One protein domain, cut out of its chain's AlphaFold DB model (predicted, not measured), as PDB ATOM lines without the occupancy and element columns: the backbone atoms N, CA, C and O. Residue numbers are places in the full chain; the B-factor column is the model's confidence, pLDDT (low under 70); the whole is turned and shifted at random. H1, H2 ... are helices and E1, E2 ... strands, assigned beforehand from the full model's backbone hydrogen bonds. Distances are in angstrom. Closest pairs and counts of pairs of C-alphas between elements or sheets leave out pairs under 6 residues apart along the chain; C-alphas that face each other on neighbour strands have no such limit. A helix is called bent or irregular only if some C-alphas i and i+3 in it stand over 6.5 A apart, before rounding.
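This is residues 24 to 199 of the 758 residues of an uncharacterized protein of Trematosphaeria pertusa (UniProt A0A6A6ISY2). The model has two lobes joined into a loose, flat whole: one lobe holds the sheet E1, E2, E5 with the short H2, the irregular H3 and H7 beside it, the other holds the E3 and E4 hairpin with H5, H6 and long loops. H4 bridges from the first lobe toward the second, the link of residues 163 to 173 leads back, and H1 is an arm whose residues 24 to 37 stick out from the first lobe. The printed part has 176 residues with seven named helices and five named strands, in the order H1 H2 H3 E1 E2 H4 H5 E3 E4 H6 H7 E5; both sheets, E1 - E2 - E5 and E3 - E4, are antiparallel. The class is mixed, helices and strands; the radius of gyration of the C-alphas is 20.1 A, and the spans are 61 by 49 by 27 A.

H1, residues 24 to 43, touches no helix. H2, residues 47 to 50, meets H1 only through their tight link. H3, residues 53 to 60, is irregular: C-alphas 55 and 58 are 9.6 A apart. H2 and H3 are close but not clearly touching, their closest C-alphas, of Trp 49 and Ala 55, being 7.6 A apart. E1, residues 63 to 66, and E2, residues 71 to 79, form a hairpin, antiparallel at 139 degrees, with N 73 and O 64 at 3.2 A. E2 is the inner strand and its pairing is staggered: residues 71 to 74 pair with E1, residues 75 to 79 with E5, residues 191 to 196. E2 and E5 are antiparallel at 144 degrees, with N 76 and O 195 at 2.8 A. H1, H2 and H3 only graze this sheet; the closest C-alphas of H1 and E2, those of Ile 42 and Leu 72, are 6.5 A apart. H4, residues 83 to 95, is not on the sheet and touches no helix. H5, residues 102 to 110, has its Ala 107 C-alpha 6.4 A from that of Glu 113 in E3, residues 113 to 116. E3 and E4, residues 133 to 136, form a second hairpin, antiparallel at 140 degrees, with N 115 and O 134 at 2.9 A. H6, residues 150 to 162, is near H5, with 8 pairs of C-alphas within 10 A. H7, residues 174 to 181, touches H3 at a steep tilt of 61 degrees, the same way, and the closest C-alphas, of Ile 56 and Ala 176, are 5.3 A apart. H4 and H7 are only just apart, at 8.3 A. Every O i to N i+4 pair is within hydrogen-bond range in H1, H4, H6 and H7; H5 has 4 of 5, H3 has 1 of 4 beside 2 of 5 O i to N i+3 pairs, and H2 is too short for an O i to N i+4 pair.

H1 begins at C-alpha 24, (-36.759, 14.181, 57.905), and is 27.8 A long. E2 is 24.6 A long, and H4, 18.3 A long, ends at C-alpha 95, (-14.281, 18.150, 8.346). H5 is 13.3 A long, H6 18.5 A, H7 10.4 A and E5 13.4 A. E5 ends at C-alpha 196, (-42.214, 26.643, 19.170).

The two C-alphas farthest apart, of Ser 26 and Asn 139, are 63.8 A apart. Without residues 24 to 37, which stand free, the body spans 55 by 39 by 27 A. The printed part has no cut. The long links are E3 to E4, E4 to H6 and H6 to H7. Mean pLDDT of the printed part is 83.2; residues 42 to 51, 62, 96 to 100, 118 to 122 and 164 to 168 are under 70.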
ATOM      1  N   GLY A  24     -37.632  14.727  58.949       94.12
ATOM      2  CA  GLY A  24     -36.759  14.181  57.905       94.12
ATOM      3  C   GLY A  24     -37.516  13.353  56.860       94.12
ATOM      4  O   GLY A  24     -37.340  13.568  55.661       94.12
ATOM      5  N   ILE A  25     -38.420  12.471  57.300       94.06
ATOM      6  CA  ILE A  25     -39.301  11.689  56.412       94.06
ATOM      7  C   ILE A  25     -40.218  12.616  55.605       94.06
ATOM      8  O   ILE A  25     -40.376  12.422  54.403       94.06
ATOM      9  N   SER A  26     -40.776  13.655  56.233       93.94
ATOM     10  CA  SER A  26     -41.661  14.625  55.571       93.94
ATOM     11  C   SER A  26     -40.930  15.430  54.494       93.94
ATOM     12  O   SER A  26     -41.464  15.626  53.406       93.94
ATOM     13  N   ILE A  27     -39.685  15.843  54.755       93.69
ATOM     14  CA  ILE A  27     -38.824  16.518  53.771       93.69
ATOM     15  C   ILE A  27     -38.493  15.573  52.609       93.69
ATOM     16  O   ILE A  27     -38.618  15.969  51.453       93.69
ATOM     17  N   ALA A  28     -38.128  14.317  52.888       92.50
ATOM     18  CA  ALA A  28     -37.846  13.328  51.847       92.50
ATOM     19  C   ALA A  28     -39.085  13.019  50.985       92.50
ATOM     20  O   ALA A  28     -38.982  12.965  49.760       92.50
ATOM     21  N   ALA A  29     -40.264  12.887  51.602       94.25
ATOM     22  CA  ALA A  29     -41.533  12.682  50.909       94.25
ATOM     23  C   ALA A  29     -41.926  13.895  50.048       94.25
ATOM     24  O   ALA A  29     -42.324  13.720  48.897       94.25
ATOM     25  N   LEU A  30     -41.747  15.120  50.556       95.06
ATOM     26  CA  LEU A  30     -41.956  16.354  49.791       95.06
ATOM     27  C   LEU A  30     -41.015  16.430  48.582       95.06
ATOM     28  O   LEU A  30     -41.443  16.797  47.490       95.06
ATOM     29  N   LEU A  31     -39.743  16.066  48.759       93.25
ATOM     30  CA  LEU A  31     -38.729  16.115  47.706       93.25
ATOM     31  C   LEU A  31     -38.975  15.029  46.643       93.25
ATOM     32  O   LEU A  31     -38.884  15.315  45.452       93.25
ATOM     33  N   MET A  32     -39.401  13.830  47.054       93.56
ATOM     34  CA  MET A  32     -39.901  12.773  46.164       93.56
ATOM     35  C   MET A  32     -41.143  13.218  45.384       93.56
ATOM     36  O   MET A  32     -41.163  13.086  44.164       93.56
ATOM     37  N   ALA A  33     -42.149  13.796  46.046       91.38
ATOM     38  CA  ALA A  33     -43.362  14.292  45.396       91.38
ATOM     39  C   ALA A  33     -43.067  15.457  44.435       91.38
ATOM     40  O   ALA A  33     -43.620  15.513  43.338       91.38
ATOM     41  N   TYR A  34     -42.149  16.359  44.798       89.19
ATOM     42  CA  TYR A  34     -41.677  17.430  43.922       89.19
ATOM     43  C   TYR A  34     -40.935  16.878  42.702       89.19
ATOM     44  O   TYR A  34     -41.211  17.310  41.586       89.19
ATOM     45  N   LEU A  35     -40.044  15.895  42.880       88.12
ATOM     46  CA  LEU A  35     -39.368  15.223  41.768       88.12
ATOM     47  C   LEU A  35     -40.350  14.446  40.886       88.12
ATOM     48  O   LEU A  35     -40.216  14.505  39.672       88.12
ATOM     49  N   GLN A  36     -41.359  13.779  41.450       89.31
ATOM     50  CA  GLN A  36     -42.410  13.096  40.690       89.31
ATOM     51  C   GLN A  36     -43.303  14.075  39.924       89.31
ATOM     52  O   GLN A  36     -43.648  13.802  38.781       89.31
ATOM     53  N   LEU A  37     -43.638  15.233  40.499       83.38
ATOM     54  CA  LEU A  37     -44.402  16.283  39.822       83.38
ATOM     55  C   LEU A  37     -43.561  16.999  38.753       83.38
ATOM     56  O   LEU A  37     -44.076  17.342  37.692       83.38
ATOM     57  N   LEU A  38     -42.259  17.185  38.986       80.12
ATOM     58  CA  LEU A  38     -41.313  17.679  37.987       80.12
ATOM     59  C   LEU A  38     -41.166  16.671  36.838       80.12
ATOM     60  O   LEU A  38     -41.301  17.053  35.680       80.12
ATOM     61  N   LEU A  39     -40.954  15.389  37.149       81.94
ATOM     62  CA  LEU A  39     -40.860  14.315  36.162       81.94
ATOM     63  C   LEU A  39     -42.180  14.167  35.403       81.94
ATOM     64  O   LEU A  39     -42.158  14.070  34.188       81.94
ATOM     65  N   GLY A  40     -43.322  14.245  36.088       79.44
ATOM     66  CA  GLY A  40     -44.655  14.252  35.494       79.44
ATOM     67  C   GLY A  40     -44.854  15.418  34.529       79.44
ATOM     68  O   GLY A  40     -45.278  15.187  33.409       79.44
ATOM     69  N   ASN A  41     -44.454  16.640  34.893       73.62
ATOM     70  CA  ASN A  41     -44.511  17.806  33.998       73.62
ATOM     71  C   ASN A  41     -43.487  17.754  32.843       73.62
ATOM     72  O   ASN A  41     -43.698  18.385  31.809       73.62
ATOM     73  N   ILE A  42     -42.377  17.025  33.001       69.06
ATOM     74  CA  ILE A  42     -41.406  16.752  31.926       69.06
ATOM     75  C   ILE A  42     -41.930  15.655  30.984       69.06
ATOM     76  O   ILE A  42     -41.734  15.750  29.775       69.06
ATOM     77  N   MET A  43     -42.595  14.634  31.532       64.94
ATOM     78  CA  MET A  43     -43.060  13.426  30.839       64.94
ATOM     79  C   MET A  43     -44.497  13.529  30.308       64.94
ATOM     80  O   MET A  43     -44.911  12.677  29.523       64.94
ATOM     81  N   SER A  44     -45.278  14.537  30.710       58.53
ATOM     82  CA  SER A  44     -46.705  14.619  30.394       58.53
ATOM     83  C   SER A  44     -46.971  14.899  28.915       58.53
ATOM     84  O   SER A  44     -47.043  16.043  28.458       58.53
ATOM     85  N   GLY A  45     -47.246  13.816  28.195       57.38
ATOM     86  CA  GLY A  45     -48.176  13.805  27.077       57.38
ATOM     87  C   GLY A  45     -47.518  14.039  25.730       57.38
ATOM     88  O   GLY A  45     -47.126  13.080  25.077       57.38
ATOM     89  N   ASN A  46     -47.455  15.298  25.283       57.06
ATOM     90  CA  ASN A  46     -47.369  15.582  23.845       57.06
ATOM     91  C   ASN A  46     -46.070  16.202  23.322       57.06
ATOM     92  O   ASN A  46     -45.756  16.041  22.146       57.06
ATOM     93  N   ALA A  47     -45.278  16.861  24.162       56.19
ATOM     94  CA  ALA A  47     -44.066  17.530  23.687       56.19
ATOM     95  C   ALA A  47     -42.908  16.540  23.415       56.19
ATOM     96  O   ALA A  47     -42.111  16.732  22.495       56.19
ATOM     97  N   LEU A  48     -42.825  15.452  24.190       60.16
ATOM     98  CA  LEU A  48     -41.688  14.521  24.184       60.16
ATOM     99  C   LEU A  48     -41.600  13.648  22.924       60.16
ATOM    100  O   LEU A  48     -40.506  13.467  22.391       60.16
ATOM    101  N   TRP A  49     -42.729  13.127  22.427       60.00
ATOM    102  CA  TRP A  49     -42.742  12.238  21.256       60.00
ATOM    103  C   TRP A  49     -42.519  12.997  19.947       60.00
ATOM    104  O   TRP A  49     -41.756  12.541  19.091       60.00
ATOM    105  N   LYS A  50     -43.105  14.195  19.828       61.44
ATOM    106  CA  LYS A  50     -42.915  15.081  18.675       61.44
ATOM    107  C   LYS A  50     -41.446  15.524  18.515       61.44
ATOM    108  O   LYS A  50     -40.968  15.699  17.397       61.44
ATOM    109  N   THR A  51     -40.698  15.651  19.616       62.25
ATOM    110  CA  THR A  51     -39.334  16.233  19.654       62.25
ATOM    111  C   THR A  51     -38.233  15.224  19.999       62.25
ATOM    112  O   THR A  51     -37.150  15.585  20.478       62.25
ATOM    113  N   ASN A  52     -38.511  13.936  19.808       73.25
ATOM    114  CA  ASN A  52     -37.540  12.876  20.047       73.25
ATOM    115  C   ASN A  52     -36.469  12.835  18.935       73.25
ATOM    116  O   ASN A  52     -36.705  13.285  17.813       73.25
ATOM    117  N   HIS A  53     -35.319  12.221  19.213       75.38
ATOM    118  CA  HIS A  53     -34.282  11.957  18.210       75.38
ATOM    119  C   HIS A  53     -34.828  11.100  17.047       75.38
ATOM    120  O   HIS A  53     -34.463  11.307  15.896       75.38
ATOM    121  N   ALA A  54     -35.805  10.227  17.317       82.44
ATOM    122  CA  ALA A  54     -36.549   9.477  16.298       82.44
ATOM    123  C   ALA A  54     -37.472  10.340  15.403       82.44
ATOM    124  O   ALA A  54     -37.980   9.862  14.393       82.44
ATOM    125  N   ALA A  55     -37.748  11.602  15.752       84.69
ATOM    126  CA  ALA A  55     -38.543  12.506  14.915       84.69
ATOM    127  C   ALA A  55     -37.661  13.300  13.938       84.69
ATOM    128  O   ALA A  55     -37.956  13.332  12.747       84.69
ATOM    129  N   ILE A  56     -36.581  13.913  14.439       86.25
ATOM    130  CA  ILE A  56     -35.775  14.910  13.701       86.25
ATOM    131  C   ILE A  56     -34.260  14.630  13.686       86.25
ATOM    132  O   ILE A  56     -33.478  15.484  13.259       86.25
ATOM    133  N   GLY A  57     -33.839  13.445  14.132       85.62
ATOM    134  CA  GLY A  57     -32.447  12.998  14.094       85.62
ATOM    135  C   GLY A  57     -31.517  13.899  14.904       85.62
ATOM    136  O   GLY A  57     -31.878  14.390  15.978       85.62
ATOM    137  N   VAL A  58     -30.341  14.163  14.332       79.00
ATOM    138  CA  VAL A  58     -29.304  15.062  14.874       79.00
ATOM    139  C   VAL A  58     -29.811  16.475  15.204       79.00
ATOM    140  O   VAL A  58     -29.302  17.131  16.110       79.00
ATOM    141  N   SER A  59     -30.895  16.919  14.559       81.88
ATOM    142  CA  SER A  59     -31.518  18.232  14.776       81.88
ATOM    143  C   SER A  59     -32.243  18.378  16.132       81.88
ATOM    144  O   SER A  59     -32.837  19.420  16.414       81.88
ATOM    145  N   ALA A  60     -32.238  17.343  16.985       82.06
ATOM    146  CA  ALA A  60     -32.953  17.301  18.267       82.06
ATOM    147  C   ALA A  60     -32.298  18.090  19.423       82.06
ATOM    148  O   ALA A  60     -32.880  18.194  20.508       82.06
ATOM    149  N   SER A  61     -31.118  18.682  19.217       70.19
ATOM    150  CA  SER A  61     -30.271  19.324  20.242       70.19
ATOM    151  C   SER A  61     -30.800  20.657  20.820       70.19
ATOM    152  O   SER A  61     -30.041  21.456  21.367       70.19
ATOM    153  N   HIS A  62     -32.096  20.971  20.692       68.06
ATOM    154  CA  HIS A  62     -32.654  22.317  20.923       68.06
ATOM    155  C   HIS A  62     -33.741  22.386  22.011       68.06
ATOM    156  O   HIS A  62     -34.786  23.023  21.859       68.06
ATOM    157  N   ARG A  63     -33.473  21.764  23.161       72.56
ATOM    158  CA  ARG A  63     -34.351  21.815  24.341       72.56
ATOM    159  C   ARG A  63     -33.939  22.963  25.268       72.56
ATOM    160  O   ARG A  63     -32.790  23.030  25.689       72.56
ATOM    161  N   SER A  64     -34.878  23.852  25.607       73.50
ATOM    162  CA  SER A  64     -34.654  24.956  26.556       73.50
ATOM    163  C   SER A  64     -35.606  24.862  27.747       73.50
ATOM    164  O   SER A  64     -36.826  24.867  27.573       73.50
ATOM    165  N   TRP A  65     -35.069  24.805  28.965       74.25
ATOM    166  CA  TRP A  65     -35.884  24.942  30.172       74.25
ATOM    167  C   TRP A  65     -36.214  26.417  30.416       74.25
ATOM    168  O   TRP A  65     -35.325  27.264  30.352       74.25
ATOM    169  N   ILE A  66     -37.479  26.733  30.714       76.75
ATOM    170  CA  ILE A  66     -37.898  28.084  31.113       76.75
ATOM    171  C   ILE A  66     -38.387  28.021  32.566       76.75
ATOM    172  O   ILE A  66     -39.523  27.598  32.800       76.75
ATOM    173  N   PRO A  67     -37.567  28.454  33.549       76.81
ATOM    174  CA  PRO A  67     -37.892  28.318  34.970       76.81
ATOM    175  C   PRO A  67     -39.250  28.920  35.352       76.81
ATOM    176  O   PRO A  67     -40.015  28.292  36.081       76.81
ATOM    177  N   GLY A  68     -39.579  30.098  34.809       79.38
ATOM    178  CA  GLY A  68     -40.806  30.831  35.144       79.38
ATOM    179  C   GLY A  68     -42.109  30.147  34.715       79.38
ATOM    180  O   GLY A  68     -43.131  30.354  35.357       79.38
ATOM    181  N   LEU A  69     -42.081  29.301  33.678       71.19
ATOM    182  CA  LEU A  69     -43.270  28.580  33.198       71.19
ATOM    183  C   LEU A  69     -43.382  27.157  33.764       71.19
ATOM    184  O   LEU A  69     -44.391  26.498  33.525       71.19
ATOM    185  N   ARG A  70     -42.351  26.662  34.472       73.31
ATOM    186  CA  ARG A  70     -42.224  25.265  34.955       73.31
ATOM    187  C   ARG A  70     -42.495  24.197  33.879       73.31
ATOM    188  O   ARG A  70     -42.856  23.067  34.196       73.31
ATOM    189  N   ARG A  71     -42.317  24.558  32.607       72.25
ATOM    190  CA  ARG A  71     -42.543  23.714  31.431       72.25
ATOM    191  C   ARG A  71     -41.282  23.698  30.580       72.25
ATOM    192  O   ARG A  71     -40.613  24.721  30.412       72.25
ATOM    193  N   LEU A  72     -40.982  22.536  30.010       75.94
ATOM    194  CA  LEU A  72     -39.936  22.401  29.009       75.94
ATOM    195  C   LEU A  72     -40.436  23.044  27.705       75.94
ATOM    196  O   LEU A  72     -41.264  22.457  27.013       75.94
ATOM    197  N   LYS A  73     -39.948  24.243  27.360       80.06
ATOM    198  CA  LYS A  73     -40.269  24.857  26.065       80.06
ATOM    199  C   LYS A  73     -39.389  24.213  25.007       80.06
ATOM    200  O   LYS A  73     -38.196  24.523  24.906       80.06
ATOM    201  N   ILE A  74     -39.974  23.303  24.240       82.62
ATOM    202  CA  ILE A  74     -39.255  22.623  23.171       82.62
ATOM    203  C   ILE A  74     -39.400  23.420  21.888       82.62
ATOM    204  O   ILE A  74     -40.492  23.864  21.538       82.62
ATOM    205  N   ARG A  75     -38.276  23.622  21.203       87.81
ATOM    206  CA  ARG A  75     -38.242  24.358  19.950       87.81
ATOM    207  C   ARG A  75     -37.591  23.515  18.872       87.81
ATOM    208  O   ARG A  75     -36.579  22.864  19.115       87.81
ATOM    209  N   TYR A  76     -38.152  23.578  17.681       89.69
ATOM    210  CA  TYR A  76     -37.622  22.922  16.503       89.69
ATOM    211  C   TYR A  76     -36.776  23.878  15.683       89.69
ATOM    212  O   TYR A  76     -37.098  25.066  15.618       89.69
ATOM    213  N   PRO A  77     -35.747  23.381  14.992       92.19
ATOM    214  CA  PRO A  77     -35.040  24.190  14.024       92.19
ATOM    215  C   PRO A  77     -35.917  24.478  12.795       92.19
ATOM    216  O   PRO A  77     -36.562  23.592  12.235       92.19
ATOM    217  N   GLN A  78     -35.909  25.731  12.352       93.25
ATOM    218  CA  GLN A  78     -36.311  26.125  11.007       93.25
ATOM    219  C   GLN A  78     -35.054  26.109  10.134       93.25
ATOM    220  O   GLN A  78     -34.161  26.936  10.328       93.25
ATOM    221  N   ILE A  79     -34.959  25.142   9.220       94.12
ATOM    222  CA  ILE A  79     -33.733  24.851   8.467       94.12
ATOM    223  C   ILE A  79     -33.678  25.684   7.183       94.12
ATOM    224  O   ILE A  79     -34.628  25.744   6.401       94.12
ATOM    225  N   ASN A  80     -32.528  26.312   6.941       93.62
ATOM    226  CA  ASN A  80     -32.211  27.008   5.708       93.62
ATOM    227  C   ASN A  80     -31.829  26.019   4.601       93.62
ATOM    228  O   ASN A  80     -30.652  25.754   4.366       93.62
ATOM    229  N   PHE A  81     -32.818  25.528   3.859       92.12
ATOM    230  CA  PHE A  81     -32.588  24.647   2.710       92.12
ATOM    231  C   PHE A  81     -31.981  25.346   1.469       92.12
ATOM    232  O   PHE A  81     -32.023  24.810   0.363       92.12
ATOM    233  N   ARG A  82     -31.379  26.537   1.622       91.06
ATOM    234  CA  ARG A  82     -30.556  27.142   0.566       91.06
ATOM    235  C   ARG A  82     -29.366  26.242   0.275       91.06
ATOM    236  O   ARG A  82     -28.516  26.015   1.132       91.06
ATOM    237  N   ILE A  83     -29.257  25.829  -0.978       89.31
ATOM    238  CA  ILE A  83     -28.279  24.842  -1.434       89.31
ATOM    239  C   ILE A  83     -26.827  25.216  -1.102       89.31
ATOM    240  O   ILE A  83     -26.054  24.346  -0.720       89.31
ATOM    241  N   ARG A  84     -26.463  26.505  -1.146       87.31
ATOM    242  CA  ARG A  84     -25.121  26.956  -0.733       87.31
ATOM    243  C   ARG A  84     -24.816  26.658   0.744       87.31
ATOM    244  O   ARG A  84     -23.705  26.240   1.043       87.31
ATOM    245  N   ASN A  85     -25.786  26.842   1.643       91.50
ATOM    246  CA  ASN A  85     -25.635  26.522   3.065       91.50
ATOM    247  C   ASN A  85     -25.541  25.005   3.263       91.50
ATOM    248  O   ASN A  85     -24.682  24.542   3.997       91.50
ATOM    249  N   ILE A  86     -26.378  24.236   2.561       91.75
ATOM    250  CA  ILE A  86     -26.349  22.770   2.614       91.75
ATOM    251  C   ILE A  86     -24.979  22.227   2.181       91.75
ATOM    252  O   ILE A  86     -24.417  21.394   2.878       91.75
ATOM    253  N   LEU A  87     -24.425  22.696   1.058       87.81
ATOM    254  CA  LEU A  87     -23.108  22.259   0.574       87.81
ATOM    255  C   LEU A  87     -21.972  22.667   1.515       87.81
ATOM    256  O   LEU A  87     -21.056  21.881   1.730       87.81
ATOM    257  N   PHE A  88     -22.037  23.873   2.081       87.81
ATOM    258  CA  PHE A  88     -21.072  24.315   3.083       87.81
ATOM    259  C   PHE A  88     -21.110  23.410   4.325       87.81
ATOM    260  O   PHE A  88     -20.068  22.946   4.768       87.81
ATOM    261  N   GLU A  89     -22.297  23.037   4.812       88.31
ATOM    262  CA  GLU A  89     -22.415  22.113   5.948       88.31
ATOM    263  C   GLU A  89     -22.140  20.647   5.604       88.31
ATOM    264  O   GLU A  89     -21.767  19.890   6.493       88.31
ATOM    265  N   ILE A  90     -22.265  20.232   4.339       86.19
ATOM    266  CA  ILE A  90     -21.748  18.939   3.864       86.19
ATOM    267  C   ILE A  90     -20.220  18.914   4.021       86.19
ATOM    268  O   ILE A  90     -19.699  17.983   4.628       86.19
ATOM    269  N   HIS A  91     -19.521  19.944   3.526       83.75
ATOM    270  CA  HIS A  91     -18.063  20.096   3.649       83.75
ATOM    271  C   HIS A  91     -17.631  20.096   5.119       83.75
ATOM    272  O   HIS A  91     -16.937  19.186   5.561       83.75
ATOM    273  N   GLU A  92     -18.170  21.029   5.900       82.75
ATOM    274  CA  GLU A  92     -17.915  21.147   7.333       82.75
ATOM    275  C   GLU A  92     -18.261  19.873   8.118       82.75
ATOM    276  O   GLU A  92     -17.559  19.536   9.063       82.75
ATOM    277  N   SER A  93     -19.315  19.128   7.763       78.19
ATOM    278  CA  SER A  93     -19.650  17.876   8.465       78.19
ATOM    279  C   SER A  93     -18.649  16.758   8.181       78.19
ATOM    280  O   SER A  93     -18.406  15.936   9.067       78.19
ATOM    281  N   ALA A  94     -18.047  16.728   6.985       73.88
ATOM    282  CA  ALA A  94     -16.906  15.858   6.718       73.88
ATOM    283  C   ALA A  94     -15.688  16.298   7.543       73.88
ATOM    284  O   ALA A  94     -15.041  15.458   8.171       73.88
ATOM    285  N   ASP A  95     -15.440  17.608   7.635       70.94
ATOM    286  CA  ASP A  95     -14.281  18.150   8.346       70.94
ATOM    287  C   ASP A  95     -14.392  18.074   9.877       70.94
ATOM    288  O   ASP A  95     -13.381  17.913  10.560       70.94
ATOM    289  N   ARG A  96     -15.612  18.109  10.427       69.62
ATOM    290  CA  ARG A  96     -15.924  17.858  11.847       69.62
ATOM    291  C   ARG A  96     -15.990  16.361  12.189       69.62
ATOM    292  O   ARG A  96     -16.150  16.012  13.361       69.62
ATOM    293  N   GLY A  97     -15.873  15.473  11.195       67.81
ATOM    294  CA  GLY A  97     -15.828  14.025  11.389       67.81
ATOM    295  C   GLY A  97     -14.708  13.608  12.346       67.81
ATOM    296  O   GLY A  97     -13.678  14.275  12.466       67.81
ATOM    297  N   ILE A  98     -14.876  12.475  13.041       65.19
ATOM    298  CA  ILE A  98     -13.911  12.047  14.072       65.19
ATOM    299  C   ILE A  98     -12.491  11.864  13.501       65.19
ATOM    300  O   ILE A  98     -11.506  12.039  14.224       65.19
ATOM    301  N   VAL A  99     -12.414  11.596  12.191       59.53
ATOM    302  CA  VAL A  99     -11.230  11.547  11.323       59.53
ATOM    303  C   VAL A  99     -10.282  12.734  11.519       59.53
ATOM    304  O   VAL A  99      -9.076  12.519  11.473       59.53
ATOM    305  N   ASN A 100     -10.797  13.934  11.819       61.91
ATOM    306  CA  ASN A 100     -10.023  15.173  11.988       61.91
ATOM    307  C   ASN A 100      -9.863  15.619  13.456       61.91
ATOM    308  O   ASN A 100      -9.267  16.653  13.749       61.91
ATOM    309  N   THR A 101     -10.377  14.839  14.411       76.25
ATOM    310  CA  THR A 101     -10.295  15.152  15.849       76.25
ATOM    311  C   THR A 101      -9.020  14.575  16.487       76.25
ATOM    312  O   THR A 101      -8.104  14.138  15.794       76.25
ATOM    313  N   PHE A 102      -8.956  14.497  17.823       79.06
ATOM    314  CA  PHE A 102      -7.900  13.802  18.581       79.06
ATOM    315  C   PHE A 102      -7.594  12.369  18.089       79.06
ATOM    316  O   PHE A 102      -6.476  11.874  18.255       79.06
ATOM    317  N   MET A 103      -8.574  11.699  17.469       85.38
ATOM    318  CA  MET A 103      -8.402  10.364  16.897       85.38
ATOM    319  C   MET A 103      -7.537  10.334  15.632       85.38
ATOM    320  O   MET A 103      -6.987   9.277  15.331       85.38
ATOM    321  N   SER A 104      -7.378  11.455  14.920       85.62
ATOM    322  CA  SER A 104      -6.509  11.576  13.738       85.62
ATOM    323  C   SER A 104      -5.058  11.208  14.078       85.62
ATOM    324  O   SER A 104      -4.479  10.283  13.509       85.62
ATOM    325  N   SER A 105      -4.511  11.863  15.104       86.94
ATOM    326  CA  SER A 105      -3.174  11.631  15.646       86.94
ATOM    327  C   SER A 105      -3.017  10.219  16.204       86.94
ATOM    328  O   SER A 105      -1.979   9.595  15.995       86.94
ATOM    329  N   PHE A 106      -4.045   9.689  16.880       88.75
ATOM    330  CA  PHE A 106      -4.025   8.312  17.379       88.75
ATOM    331  C   PHE A 106      -3.944   7.297  16.231       88.75
ATOM    332  O   PHE A 106      -3.106   6.398  16.280       88.75
ATOM    333  N   ALA A 107      -4.775   7.456  15.198       91.19
ATOM    334  CA  ALA A 107      -4.790   6.593  14.024       91.19
ATOM    335  C   ALA A 107      -3.443   6.626  13.288       91.19
ATOM    336  O   ALA A 107      -2.807   5.586  13.110       91.19
ATOM    337  N   LYS A 108      -2.954   7.834  12.973       90.94
ATOM    338  CA  LYS A 108      -1.680   8.047  12.275       90.94
ATOM    339  C   LYS A 108      -0.483   7.473  13.038       90.94
ATOM    340  O   LYS A 108       0.392   6.880  12.417       90.94
ATOM    341  N   HIS A 109      -0.444   7.605  14.366       92.69
ATOM    342  CA  HIS A 109       0.660   7.079  15.180       92.69
ATOM    343  C   HIS A 109       0.751   5.543  15.174       92.69
ATOM    344  O   HIS A 109       1.843   5.003  15.316       92.69
ATOM    345  N   HIS A 110      -0.371   4.843  14.989       91.88
ATOM    346  CA  HIS A 110      -0.434   3.376  15.018       91.88
ATOM    347  C   HIS A 110      -0.565   2.732  13.625       91.88
ATOM    348  O   HIS A 110      -0.728   1.516  13.536       91.88
ATOM    349  N   GLY A 111      -0.516   3.516  12.539       92.25
ATOM    350  CA  GLY A 111      -0.725   3.003  11.179       92.25
ATOM    351  C   GLY A 111      -2.148   2.479  10.938       92.25
ATOM    352  O   GLY A 111      -2.336   1.518  10.195       92.25
ATOM    353  N   TYR A 112      -3.145   3.070  11.604       94.56
ATOM    354  CA  TYR A 112      -4.557   2.752  11.401       94.56
ATOM    355  C   TYR A 112      -5.188   3.697  10.380       94.56
ATOM    356  O   TYR A 112      -4.880   4.889  10.341       94.56
ATOM    357  N   GLU A 113      -6.130   3.175   9.603       91.38
ATOM    358  CA  GLU A 113      -6.802   3.899   8.526       91.38
ATOM    359  C   GLU A 113      -8.293   4.041   8.814       91.38
ATOM    360  O   GLU A 113      -8.964   3.080   9.192       91.38
ATOM    361  N   TRP A 114      -8.849   5.225   8.576       88.75
ATOM    362  CA  TRP A 114     -10.297   5.406   8.553       88.75
ATOM    363  C   TRP A 114     -10.856   4.870   7.237       88.75
ATOM    364  O   TRP A 114     -10.594   5.428   6.173       88.75
ATOM    365  N   ARG A 115     -11.639   3.789   7.294       87.31
ATOM    366  CA  ARG A 115     -12.286   3.194   6.117       87.31
ATOM    367  C   ARG A 115     -13.797   3.403   6.183       87.31
ATOM    368  O   ARG A 115     -14.407   3.318   7.248       87.31
ATOM    369  N   ARG A 116     -14.422   3.694   5.039       76.31
ATOM    370  CA  ARG A 116     -15.889   3.775   4.945       76.31
ATOM    371  C   ARG A 116     -16.509   2.388   5.027       76.31
ATOM    372  O   ARG A 116     -15.975   1.421   4.488       76.31
ATOM    373  N   ILE A 117     -17.653   2.326   5.689       71.31
ATOM    374  CA  ILE A 117     -18.374   1.089   5.980       71.31
ATOM    375  C   ILE A 117     -19.125   0.630   4.710       71.31
ATOM    376  O   ILE A 117     -19.846   1.439   4.114       71.31
ATOM    377  N   PRO A 118     -18.991  -0.631   4.258       67.44
ATOM    378  CA  PRO A 118     -19.827  -1.177   3.188       67.44
ATOM    379  C   PRO A 118     -21.309  -1.234   3.599       67.44
ATOM    380  O   PRO A 118     -21.637  -1.513   4.749       67.44
ATOM    381  N   SER A 119     -22.241  -0.998   2.666       54.38
ATOM    382  CA  SER A 119     -23.677  -1.081   2.986       54.38
ATOM    383  C   SER A 119     -24.057  -2.505   3.393       54.38
ATOM    384  O   SER A 119     -23.853  -3.431   2.609       54.38
ATOM    385  N   GLY A 120     -24.665  -2.661   4.567       59.06
ATOM    386  CA  GLY A 120     -25.069  -3.958   5.116       59.06
ATOM    387  C   GLY A 120     -24.132  -4.496   6.200       59.06
ATOM    388  O   GLY A 120     -24.578  -5.308   7.009       59.06
ATOM    389  N   ASP A 121     -22.896  -3.996   6.298       64.75
ATOM    390  CA  ASP A 121     -22.003  -4.335   7.405       64.75
ATOM    391  C   ASP A 121     -22.371  -3.527   8.654       64.75
ATOM    392  O   ASP A 121     -22.156  -2.317   8.753       64.75
ATOM    393  N   TRP A 122     -22.935  -4.216   9.646       64.56
ATOM    394  CA  TRP A 122     -23.330  -3.605  10.910       64.56
ATOM    395  C   TRP A 122     -22.097  -3.256  11.742       64.56
ATOM    396  O   TRP A 122     -21.490  -4.113  12.395       64.56
ATOM    397  N   VAL A 123     -21.756  -1.968  11.804       71.62
ATOM    398  CA  VAL A 123     -20.764  -1.486  12.766       71.62
ATOM    399  C   VAL A 123     -21.332  -1.609  14.172       71.62
ATOM    400  O   VAL A 123     -22.114  -0.788  14.645       71.62
ATOM    401  N   SER A 124     -20.903  -2.667  14.860       82.31
ATOM    402  CA  SER A 124     -21.148  -2.844  16.286       82.31
ATOM    403  C   SER A 124     -20.772  -1.579  17.059       82.31
ATOM    404  O   SER A 124     -19.707  -1.003  16.844       82.31
ATOM    405  N   SER A 125     -21.575  -1.222  18.062       83.50
ATOM    406  CA  SER A 125     -21.288  -0.136  19.012       83.50
ATOM    407  C   SER A 125     -19.975  -0.313  19.799       83.50
ATOM    408  O   SER A 125     -19.549   0.614  20.497       83.50
ATOM    409  N   LYS A 126     -19.346  -1.494  19.685       90.00
ATOM    410  CA  LYS A 126     -18.009  -1.849  20.180       90.00
ATOM    411  C   LYS A 126     -16.861  -1.387  19.275       90.00
ATOM    412  O   LYS A 126     -15.723  -1.430  19.737       90.00
ATOM    413  N   HIS A 127     -17.116  -0.996  18.029       92.81
ATOM    414  CA  HIS A 127     -16.097  -0.488  17.108       92.81
ATOM    415  C   HIS A 127     -15.841   1.015  17.303       92.81
ATOM    416  O   HIS A 127     -16.650   1.745  17.885       92.81
ATOM    417  N   ILE A 128     -14.680   1.463  16.834       92.31
ATOM    418  CA  ILE A 128     -14.278   2.871  16.810       92.31
ATOM    419  C   ILE A 128     -14.807   3.477  15.502       92.31
ATOM    420  O   ILE A 128     -14.329   3.120  14.429       92.31
ATOM    421  N   SER A 129     -15.828   4.333  15.572       88.00
ATOM    422  CA  SER A 129     -16.573   4.811  14.400       88.00
ATOM    423  C   SER A 129     -17.263   6.151  14.671       88.00
ATOM    424  O   SER A 129     -17.664   6.413  15.803       88.00
ATOM    425  N   ASP A 130     -17.440   6.969  13.630       80.81
ATOM    426  CA  ASP A 130     -18.341   8.138  13.633       80.81
ATOM    427  C   ASP A 130     -19.751   7.826  13.081       80.81
ATOM    428  O   ASP A 130     -20.635   8.681  13.101       80.81
ATOM    429  N   GLY A 131     -19.987   6.592  12.622       76.06
ATOM    430  CA  GLY A 131     -21.224   6.138  11.975       76.06
ATOM    431  C   GLY A 131     -21.173   6.118  10.443       76.06
ATOM    432  O   GLY A 131     -22.014   5.475   9.824       76.06
ATOM    433  N   THR A 132     -20.178   6.764   9.830       72.25
ATOM    434  CA  THR A 132     -19.931   6.771   8.374       72.25
ATOM    435  C   THR A 132     -18.603   6.094   8.015       72.25
ATOM    436  O   THR A 132     -18.493   5.384   7.010       72.25
ATOM    437  N   THR A 133     -17.608   6.256   8.885       82.56
ATOM    438  CA  THR A 133     -16.296   5.622   8.832       82.56
ATOM    439  C   THR A 133     -16.076   4.763  10.073       82.56
ATOM    440  O   THR A 133     -16.635   5.006  11.147       82.56
ATOM    441  N   VAL A 134     -15.260   3.725   9.931       89.38
ATOM    442  CA  VAL A 134     -14.771   2.885  11.020       89.38
ATOM    443  C   VAL A 134     -13.247   2.872  10.957       89.38
ATOM    444  O   VAL A 134     -12.662   2.832   9.872       89.38
ATOM    445  N   LEU A 135     -12.593   2.961  12.112       92.75
ATOM    446  CA  LEU A 135     -11.140   2.889  12.172       92.75
ATOM    447  C   LEU A 135     -10.722   1.429  11.990       92.75
ATOM    448  O   LEU A 135     -11.160   0.562  12.749       92.75
ATOM    449  N   CYS A 136      -9.876   1.164  11.004       94.12
ATOM    450  CA  CYS A 136      -9.404  -0.164  10.647       94.12
ATOM    451  C   CYS A 136      -7.894  -0.319  10.855       94.12
ATOM    452  O   CYS A 136      -7.113   0.624  10.723       94.12
ATOM    453  N   GLU A 137      -7.481  -1.556  11.115       94.88
ATOM    454  CA  GLU A 137      -6.109  -2.012  10.883       94.88
ATOM    455  C   GLU A 137      -5.780  -1.958   9.375       94.88
ATOM    456  O   GLU A 137      -6.684  -1.991   8.538       94.88
ATOM    457  N   ALA A 138      -4.495  -1.966   9.001       92.50
ATOM    458  CA  ALA A 138      -4.064  -1.982   7.592       92.50
ATOM    459  C   ALA A 138      -4.642  -3.166   6.776       92.50
ATOM    460  O   ALA A 138      -4.895  -3.050   5.575       92.50
ATOM    461  N   ASN A 139      -4.933  -4.294   7.437       92.06
ATOM    462  CA  ASN A 139      -5.612  -5.458   6.849       92.06
ATOM    463  C   ASN A 139      -7.126  -5.239   6.582       92.06
ATOM    464  O   ASN A 139      -7.780  -6.112   6.019       92.06
ATOM    465  N   GLY A 140      -7.691  -4.093   6.979       90.31
ATOM    466  CA  GLY A 140      -9.104  -3.734   6.833       90.31
ATOM    467  C   GLY A 140     -10.021  -4.130   7.989       90.31
ATOM    468  O   GLY A 140     -11.200  -3.785   7.957       90.31
ATOM    469  N   ARG A 141      -9.517  -4.807   9.024       91.75
ATOM    470  CA  ARG A 141     -10.313  -5.227  10.183       91.75
ATOM    471  C   ARG A 141     -10.745  -4.016  11.025       91.75
ATOM    472  O   ARG A 141      -9.873  -3.253  11.443       91.75
ATOM    473  N   PRO A 142     -12.043  -3.857  11.348       93.38
ATOM    474  CA  PRO A 142     -12.515  -2.758  12.186       93.38
ATOM    475  C   PRO A 142     -12.030  -2.914  13.633       93.38
ATOM    476  O   PRO A 142     -12.214  -3.954  14.272       93.38
ATOM    477  N   LEU A 143     -11.428  -1.853  14.167       94.31
ATOM    478  CA  LEU A 143     -10.870  -1.812  15.512       94.31
ATOM    479  C   LEU A 143     -11.963  -1.636  16.567       94.31
ATOM    480  O   LEU A 143     -12.906  -0.853  16.421       94.31
ATOM    481  N   GLN A 144     -11.804  -2.348  17.680       95.56
ATOM    482  CA  GLN A 144     -12.695  -2.242  18.831       95.56
ATOM    483  C   GLN A 144     -12.216  -1.179  19.823       95.56
ATOM    484  O   GLN A 144     -11.026  -1.020  20.073       95.56
ATOM    485  N   VAL A 145     -13.163  -0.523  20.495       94.75
ATOM    486  CA  VAL A 145     -12.935   0.485  21.550       94.75
ATOM    487  C   VAL A 145     -12.086  -0.065  22.709       94.75
ATOM    488  O   VAL A 145     -11.414   0.692  23.410       94.75
ATOM    489  N   GLY A 146     -12.067  -1.391  22.889       94.88
ATOM    490  CA  GLY A 146     -11.197  -2.090  23.839       94.88
ATOM    491  C   GLY A 146      -9.694  -2.007  23.532       94.88
ATOM    492  O   GLY A 146      -8.901  -2.253  24.435       94.88
ATOM    493  N   ILE A 147      -9.304  -1.626  22.310       94.25
ATOM    494  CA  ILE A 147      -7.903  -1.445  21.890       94.25
ATOM    495  C   ILE A 147      -7.386  -0.051  22.293       94.25
ATOM    496  O   ILE A 147      -6.192   0.129  22.513       94.25
ATOM    497  N   LEU A 148      -8.278   0.932  22.483       92.69
ATOM    498  CA  LEU A 148      -7.888   2.271  22.931       92.69
ATOM    499  C   LEU A 148      -7.293   2.241  24.351       92.69
ATOM    500  O   LEU A 148      -7.932   1.665  25.244       92.69
ATOM    501  N   PRO A 149      -6.160   2.929  24.606       94.00
ATOM    502  CA  PRO A 149      -5.675   3.206  25.956       94.00
ATOM    503  C   PRO A 149      -6.760   3.857  26.819       94.00
ATOM    504  O   PRO A 149      -7.581   4.615  26.308       94.00
ATOM    505  N   VAL A 150      -6.755   3.610  28.132       95.44
ATOM    506  CA  VAL A 150      -7.770   4.136  29.071       95.44
ATOM    507  C   VAL A 150      -8.067   5.642  28.906       95.44
ATOM    508  O   VAL A 150      -9.252   5.966  28.796       95.44
ATOM    509  N   PRO A 151      -7.084   6.569  28.824       93.69
ATOM    510  CA  PRO A 151      -7.383   7.992  28.625       93.69
ATOM    511  C   PRO A 151      -8.045   8.277  27.267       93.69
ATOM    512  O   PRO A 151      -9.065   8.961  27.215       93.69
ATOM    513  N   THR A 152      -7.536   7.696  26.176       91.00
ATOM    514  CA  THR A 152      -8.113   7.830  24.825       91.00
ATOM    515  C   THR A 152      -9.518   7.238  24.751       91.00
ATOM    516  O   THR A 152     -10.400   7.803  24.112       91.00
ATOM    517  N   ARG A 153      -9.761   6.125  25.452       94.25
ATOM    518  CA  ARG A 153     -11.071   5.481  25.570       94.25
ATOM    519  C   ARG A 153     -12.058   6.363  26.322       94.25
ATOM    520  O   ARG A 153     -13.190   6.496  25.870       94.25
ATOM    521  N   LEU A 154     -11.646   6.969  27.436       92.12
ATOM    522  CA  LEU A 154     -12.481   7.909  28.185       92.12
ATOM    523  C   LEU A 154     -12.829   9.128  27.322       92.12
ATOM    524  O   LEU A 154     -13.998   9.494  27.243       92.12
ATOM    525  N   TYR A 155     -11.845   9.696  26.618       89.56
ATOM    526  CA  TYR A 155     -12.070  10.815  25.706       89.56
ATOM    527  C   TYR A 155     -12.990  10.426  24.538       89.56
ATOM    528  O   TYR A 155     -13.902  11.175  24.215       89.56
ATOM    529  N   TYR A 156     -12.843   9.231  23.956       89.81
ATOM    530  CA  TYR A 156     -13.755   8.715  22.927       89.81
ATOM    531  C   TYR A 156     -15.184   8.503  23.449       89.81
ATOM    532  O   TYR A 156     -16.141   8.816  22.748       89.81
ATOM    533  N   GLN A 157     -15.362   8.027  24.686       90.19
ATOM    534  CA  GLN A 157     -16.695   7.919  25.289       90.19
ATOM    535  C   GLN A 157     -17.308   9.298  25.575       90.19
ATOM    536  O   GLN A 157     -18.481   9.508  25.282       90.19
ATOM    537  N   LEU A 158     -16.524  10.265  26.065       88.19
ATOM    538  CA  LEU A 158     -16.958  11.662  26.207       88.19
ATOM    539  C   LEU A 158     -17.327  12.271  24.846       88.19
ATOM    540  O   LEU A 158     -18.383  12.882  24.714       88.19
ATOM    541  N   TRP A 159     -16.510  12.037  23.816       86.19
ATOM    542  CA  TRP A 159     -16.788  12.461  22.446       86.19
ATOM    543  C   TRP A 159     -18.093  11.849  21.928       86.19
ATOM    544  O   TRP A 159     -18.900  12.591  21.385       86.19
ATOM    545  N   ARG A 160     -18.362  10.556  22.172       85.19
ATOM    546  CA  ARG A 160     -19.628   9.882  21.807       85.19
ATOM    547  C   ARG A 160     -20.856  10.395  22.561       85.19
ATOM    548  O   ARG A 160     -21.963  10.276  22.047       85.19
ATOM    549  N   LEU A 161     -20.685  10.911  23.778       81.75
ATOM    550  CA  LEU A 161     -21.771  11.536  24.541       81.75
ATOM    551  C   LEU A 161     -22.136  12.923  23.987       81.75
ATOM    552  O   LEU A 161     -23.283  13.340  24.114       81.75
ATOM    553  N   VAL A 162     -21.175  13.621  23.373       77.88
ATOM    554  CA  VAL A 162     -21.374  14.931  22.722       77.88
ATOM    555  C   VAL A 162     -21.795  14.780  21.256       77.88
ATOM    556  O   VAL A 162     -22.638  15.531  20.778       77.88
ATOM    557  N   ASN A 163     -21.239  13.786  20.563       74.12
ATOM    558  CA  ASN A 163     -21.449  13.482  19.152       74.12
ATOM    559  C   ASN A 163     -22.138  12.114  19.065       74.12
ATOM    560  O   ASN A 163     -21.455  11.084  18.989       74.12
ATOM    561  N   PRO A 164     -23.480  12.062  19.142       66.69
ATOM    562  CA  PRO A 164     -24.203  10.811  19.004       66.69
ATOM    563  C   PRO A 164     -23.966  10.252  17.600       66.69
ATOM    564  O   PRO A 164     -24.506  10.762  16.620       66.69
ATOM    565  N   ILE A 165     -23.159   9.187  17.521       68.88
ATOM    566  CA  ILE A 165     -23.026   8.340  16.328       68.88
ATOM    567  C   ILE A 165     -24.438   8.060  15.814       68.88
ATOM    568  O   ILE A 165     -25.273   7.611  16.608       68.88
ATOM    569  N   PHE A 166     -24.696   8.344  14.531       63.28
ATOM    570  CA  PHE A 166     -26.031   8.260  13.934       63.28
ATOM    571  C   PHE A 166     -26.760   6.994  14.395       63.28
ATOM    572  O   PHE A 166     -26.327   5.880  14.087       63.28
ATOM    573  N   SER A 167     -27.871   7.162  15.123       60.78
ATOM    574  CA  SER A 167     -28.726   6.021  15.444       60.78
ATOM    575  C   SER A 167     -29.174   5.361  14.132       60.78
ATOM    576  O   SER A 167     -29.455   6.093  13.176       60.78
ATOM    577  N   PRO A 168     -29.284   4.019  14.060       59.56
ATOM    578  CA  PRO A 168     -29.951   3.343  12.943       59.56
ATOM    579  C   PRO A 168     -31.413   3.793  12.756       59.56
ATOM    580  O   PRO A 168     -32.013   3.532  11.714       59.56
ATOM    581  N   ASP A 169     -31.991   4.476  13.750       71.31
ATOM    582  CA  ASP A 169     -33.331   5.052  13.688       71.31
ATOM    583  C   ASP A 169     -33.428   6.141  12.609       71.31
ATOM    584  O   ASP A 169     -33.046   7.298  12.813       71.31
ATOM    585  N   ARG A 170     -34.015   5.778  11.466       83.06
ATOM    586  CA  ARG A 170     -34.440   6.720  10.425       83.06
ATOM    587  C   ARG A 170     -35.382   7.773  11.042       83.06
ATOM    588  O   ARG A 170     -36.442   7.395  11.548       83.06
ATOM    589  N   PRO A 171     -35.048   9.077  11.004       88.88
ATOM    590  CA  PRO A 171     -35.895  10.112  11.584       88.88
ATOM    591  C   PRO A 171     -37.213  10.193  10.815       88.88
ATOM    592  O   PRO A 171     -37.238   9.998   9.605       88.88
ATOM    593  N   ARG A 172     -38.328  10.474  11.488       89.81
ATOM    594  CA  ARG A 172     -39.650  10.473  10.833       89.81
ATOM    595  C   ARG A 172     -39.878  11.656   9.883       89.81
ATOM    596  O   ARG A 172     -40.557  11.473   8.883       89.81
ATOM    597  N   ALA A 173     -39.283  12.820  10.149       92.12
ATOM    598  CA  ALA A 173     -39.398  14.006   9.296       92.12
ATOM    599  C   ALA A 173     -38.648  13.852   7.966       92.12
ATOM    600  O   ALA A 173     -37.440  13.598   7.971       92.12
ATOM    601  N   THR A 174     -39.310  14.108   6.836       94.31
ATOM    602  CA  THR A 174     -38.705  14.058   5.492       94.31
ATOM    603  C   THR A 174     -37.469  14.945   5.407       94.31
ATOM    604  O   THR A 174     -36.420  14.529   4.919       94.31
ATOM    605  N   TRP A 175     -37.567  16.161   5.943       94.81
ATOM    606  CA  TRP A 175     -36.481  17.134   5.893       94.81
ATOM    607  C   TRP A 175     -35.268  16.711   6.736       94.81
ATOM    608  O   TRP A 175     -34.136  17.009   6.364       94.81
ATOM    609  N   ALA A 176     -35.477  15.962   7.825       93.56
ATOM    610  CA  ALA A 176     -34.390  15.406   8.628       93.56
ATOM    611  C   ALA A 176     -33.762  14.168   7.965       93.56
ATOM    612  O   ALA A 176     -32.543  14.017   8.006       93.56
ATOM    613  N   GLN A 177     -34.566  13.322   7.305       93.50
ATOM    614  CA  GLN A 177     -34.062  12.195   6.505       93.50
ATOM    615  C   GLN A 177     -33.149  12.684   5.381       93.50
ATOM    616  O   GLN A 177     -32.070  12.128   5.193       93.50
ATOM    617  N   VAL A 178     -33.543  13.761   4.691       93.81
ATOM    618  CA  VAL A 178     -32.712  14.438   3.689       93.81
ATOM    619  C   VAL A 178     -31.391  14.901   4.306       93.81
ATOM    620  O   VAL A 178     -30.344  14.478   3.835       93.81
ATOM    621  N   ILE A 179     -31.410  15.716   5.368       93.06
ATOM    622  CA  ILE A 179     -30.185  16.226   6.023       93.06
ATOM    623  C   ILE A 179     -29.237  15.077   6.408       93.06
ATOM    624  O   ILE A 179     -28.042  15.135   6.118       93.06
ATOM    625  N   GLN A 180     -29.773  14.001   6.986       89.56
ATOM    626  CA  GLN A 180     -28.989  12.830   7.373       89.56
ATOM    627  C   GLN A 180     -28.454  12.044   6.159       89.56
ATOM    628  O   GLN A 180     -27.322  11.564   6.193       89.56
ATOM    629  N   ALA A 181     -29.210  11.960   5.057       90.12
ATOM    630  CA  ALA A 181     -28.766  11.349   3.797       90.12
ATOM    631  C   ALA A 181     -27.670  12.165   3.092       90.12
ATOM    632  O   ALA A 181     -26.892  11.626   2.306       90.12
ATOM    633  N   LEU A 182     -27.579  13.465   3.383       89.06
ATOM    634  CA  LEU A 182     -26.464  14.317   2.972       89.06
ATOM    635  C   LEU A 182     -25.213  14.146   3.854       89.06
ATOM    636  O   LEU A 182     -24.186  14.738   3.543       89.06
ATOM    637  N   GLY A 183     -25.282  13.350   4.926       84.38
ATOM    638  CA  GLY A 183     -24.175  13.148   5.865       84.38
ATOM    639  C   GLY A 183     -23.945  14.308   6.835       84.38
ATOM    640  O   GLY A 183     -22.914  14.338   7.498       84.38
ATOM    641  N   ILE A 184     -24.893  15.246   6.940       87.12
ATOM    642  CA  ILE A 184     -24.778  16.402   7.832       87.12
ATOM    643  C   ILE A 184     -25.002  15.940   9.280       87.12
ATOM    644  O   ILE A 184     -26.073  15.432   9.623       87.12
ATOM    645  N   THR A 185     -23.976  16.092  10.119       82.75
ATOM    646  CA  THR A 185     -23.947  15.625  11.520       82.75
ATOM    647  C   THR A 185     -24.412  16.688  12.512       82.75
ATOM    648  O   THR A 185     -24.984  16.348  13.544       82.75
ATOM    649  N   ASP A 186     -24.220  17.968  12.188       85.06
ATOM    650  CA  ASP A 186     -24.710  19.107  12.960       85.06
ATOM    651  C   ASP A 186     -25.498  20.062  12.057       85.06
ATOM    652  O   ASP A 186     -25.056  20.444  10.979       85.06
ATOM    653  N   THR A 187     -26.684  20.462  12.512       90.19
ATOM    654  CA  THR A 187     -27.565  21.387  11.792       90.19
ATOM    655  C   THR A 187     -27.506  22.818  12.318       90.19
ATOM    656  O   THR A 187     -28.251  23.650  11.811       90.19
ATOM    657  N   SER A 188     -26.716  23.110  13.360       89.62
ATOM    658  CA  SER A 188     -26.741  24.372  14.125       89.62
ATOM    659  C   SER A 188     -26.675  25.638  13.252       89.62
ATOM    660  O   SER A 188     -27.480  26.554  13.409       89.62
ATOM    661  N   SER A 189     -25.773  25.613  12.284       89.56
ATOM    662  CA  SER A 189     -25.502  26.533  11.172       89.56
ATOM    663  C   SER A 189     -26.631  26.682  10.143       89.56
ATOM    664  O   SER A 189     -26.828  27.755   9.568       89.56
ATOM    665  N   LEU A 190     -27.410  25.622   9.914       93.06
ATOM    666  CA  LEU A 190     -28.592  25.648   9.052       93.06
ATOM    667  C   LEU A 190     -29.814  26.254   9.757       93.06
ATOM    668  O   LEU A 190     -30.785  26.600   9.082       93.06
ATOM    669  N   VAL A 191     -29.813  26.383  11.088       93.75
ATOM    670  CA  VAL A 191     -30.971  26.879  11.846       93.75
ATOM    671  C   VAL A 191     -31.115  28.396  11.713       93.75
ATOM    672  O   VAL A 191     -30.424  29.162  12.376       93.75
ATOM    673  N   VAL A 192     -32.092  28.849  10.921       93.06
ATOM    674  CA  VAL A 192     -32.444  30.280  10.812       93.06
ATOM    675  C   VAL A 192     -33.152  30.771  12.072       93.06
ATOM    676  O   VAL A 192     -32.947  31.893  12.526       93.06
ATOM    677  N   ASN A 193     -34.045  29.942  12.610       92.69
ATOM    678  CA  ASN A 193     -34.919  30.287  13.725       92.69
ATOM    679  C   ASN A 193     -35.326  29.020  14.489       92.69
ATOM    680  O   ASN A 193     -35.172  27.907  13.990       92.69
ATOM    681  N   LYS A 194     -35.869  29.180  15.699       91.69
ATOM    682  CA  LYS A 194     -36.342  28.076  16.540       91.69
ATOM    683  C   LYS A 194     -37.848  28.204  16.783       91.69
ATOM    684  O   LYS A 194     -38.269  28.991  17.631       91.69
ATOM    685  N   LEU A 195     -38.633  27.433  16.030       90.12
ATOM    686  CA  LEU A 195     -40.098  27.402  16.080       90.12
ATOM    687  C   LEU A 195     -40.587  26.686  17.337       90.12
ATOM    688  O   LEU A 195     -40.017  25.679  17.744       90.12
ATOM    689  N   ASP A 196     -41.645  27.200  17.946       87.62
ATOM    690  CA  ASP A 196     -42.214  26.643  19.170       87.62
ATOM    691  C   ASP A 196     -43.010  25.366  18.873       87.62
ATOM    692  O   ASP A 196     -43.807  25.357  17.934       87.62
ATOM    693  N   ALA A 197     -42.840  24.306  19.667       85.56
ATOM    694  CA  ALA A 197     -43.568  23.049  19.452       85.56
ATOM    695  C   ALA A 197     -45.097  23.247  19.472       85.56
ATOM    696  O   ALA A 197     -45.810  22.636  18.678       85.56
ATOM    697  N   ASP A 198     -45.575  24.173  20.308       83.38
ATOM    698  CA  ASP A 198     -46.991  24.535  20.449       83.38
ATOM    699  C   ASP A 198     -47.585  25.210  19.189       83.38
ATOM    700  O   ASP A 198     -48.802  25.329  19.071       83.38
ATOM    701  N   THR A 199     -46.751  25.638  18.225       86.25
ATOM    702  CA  THR A 199     -47.206  26.208  16.935       86.25
ATOM    703  C   THR A 199     -47.385  25.171  15.826       86.25
ATOM    704  O   THR A 199     -47.851  25.512  14.738       86.25
TER     705      THR A 199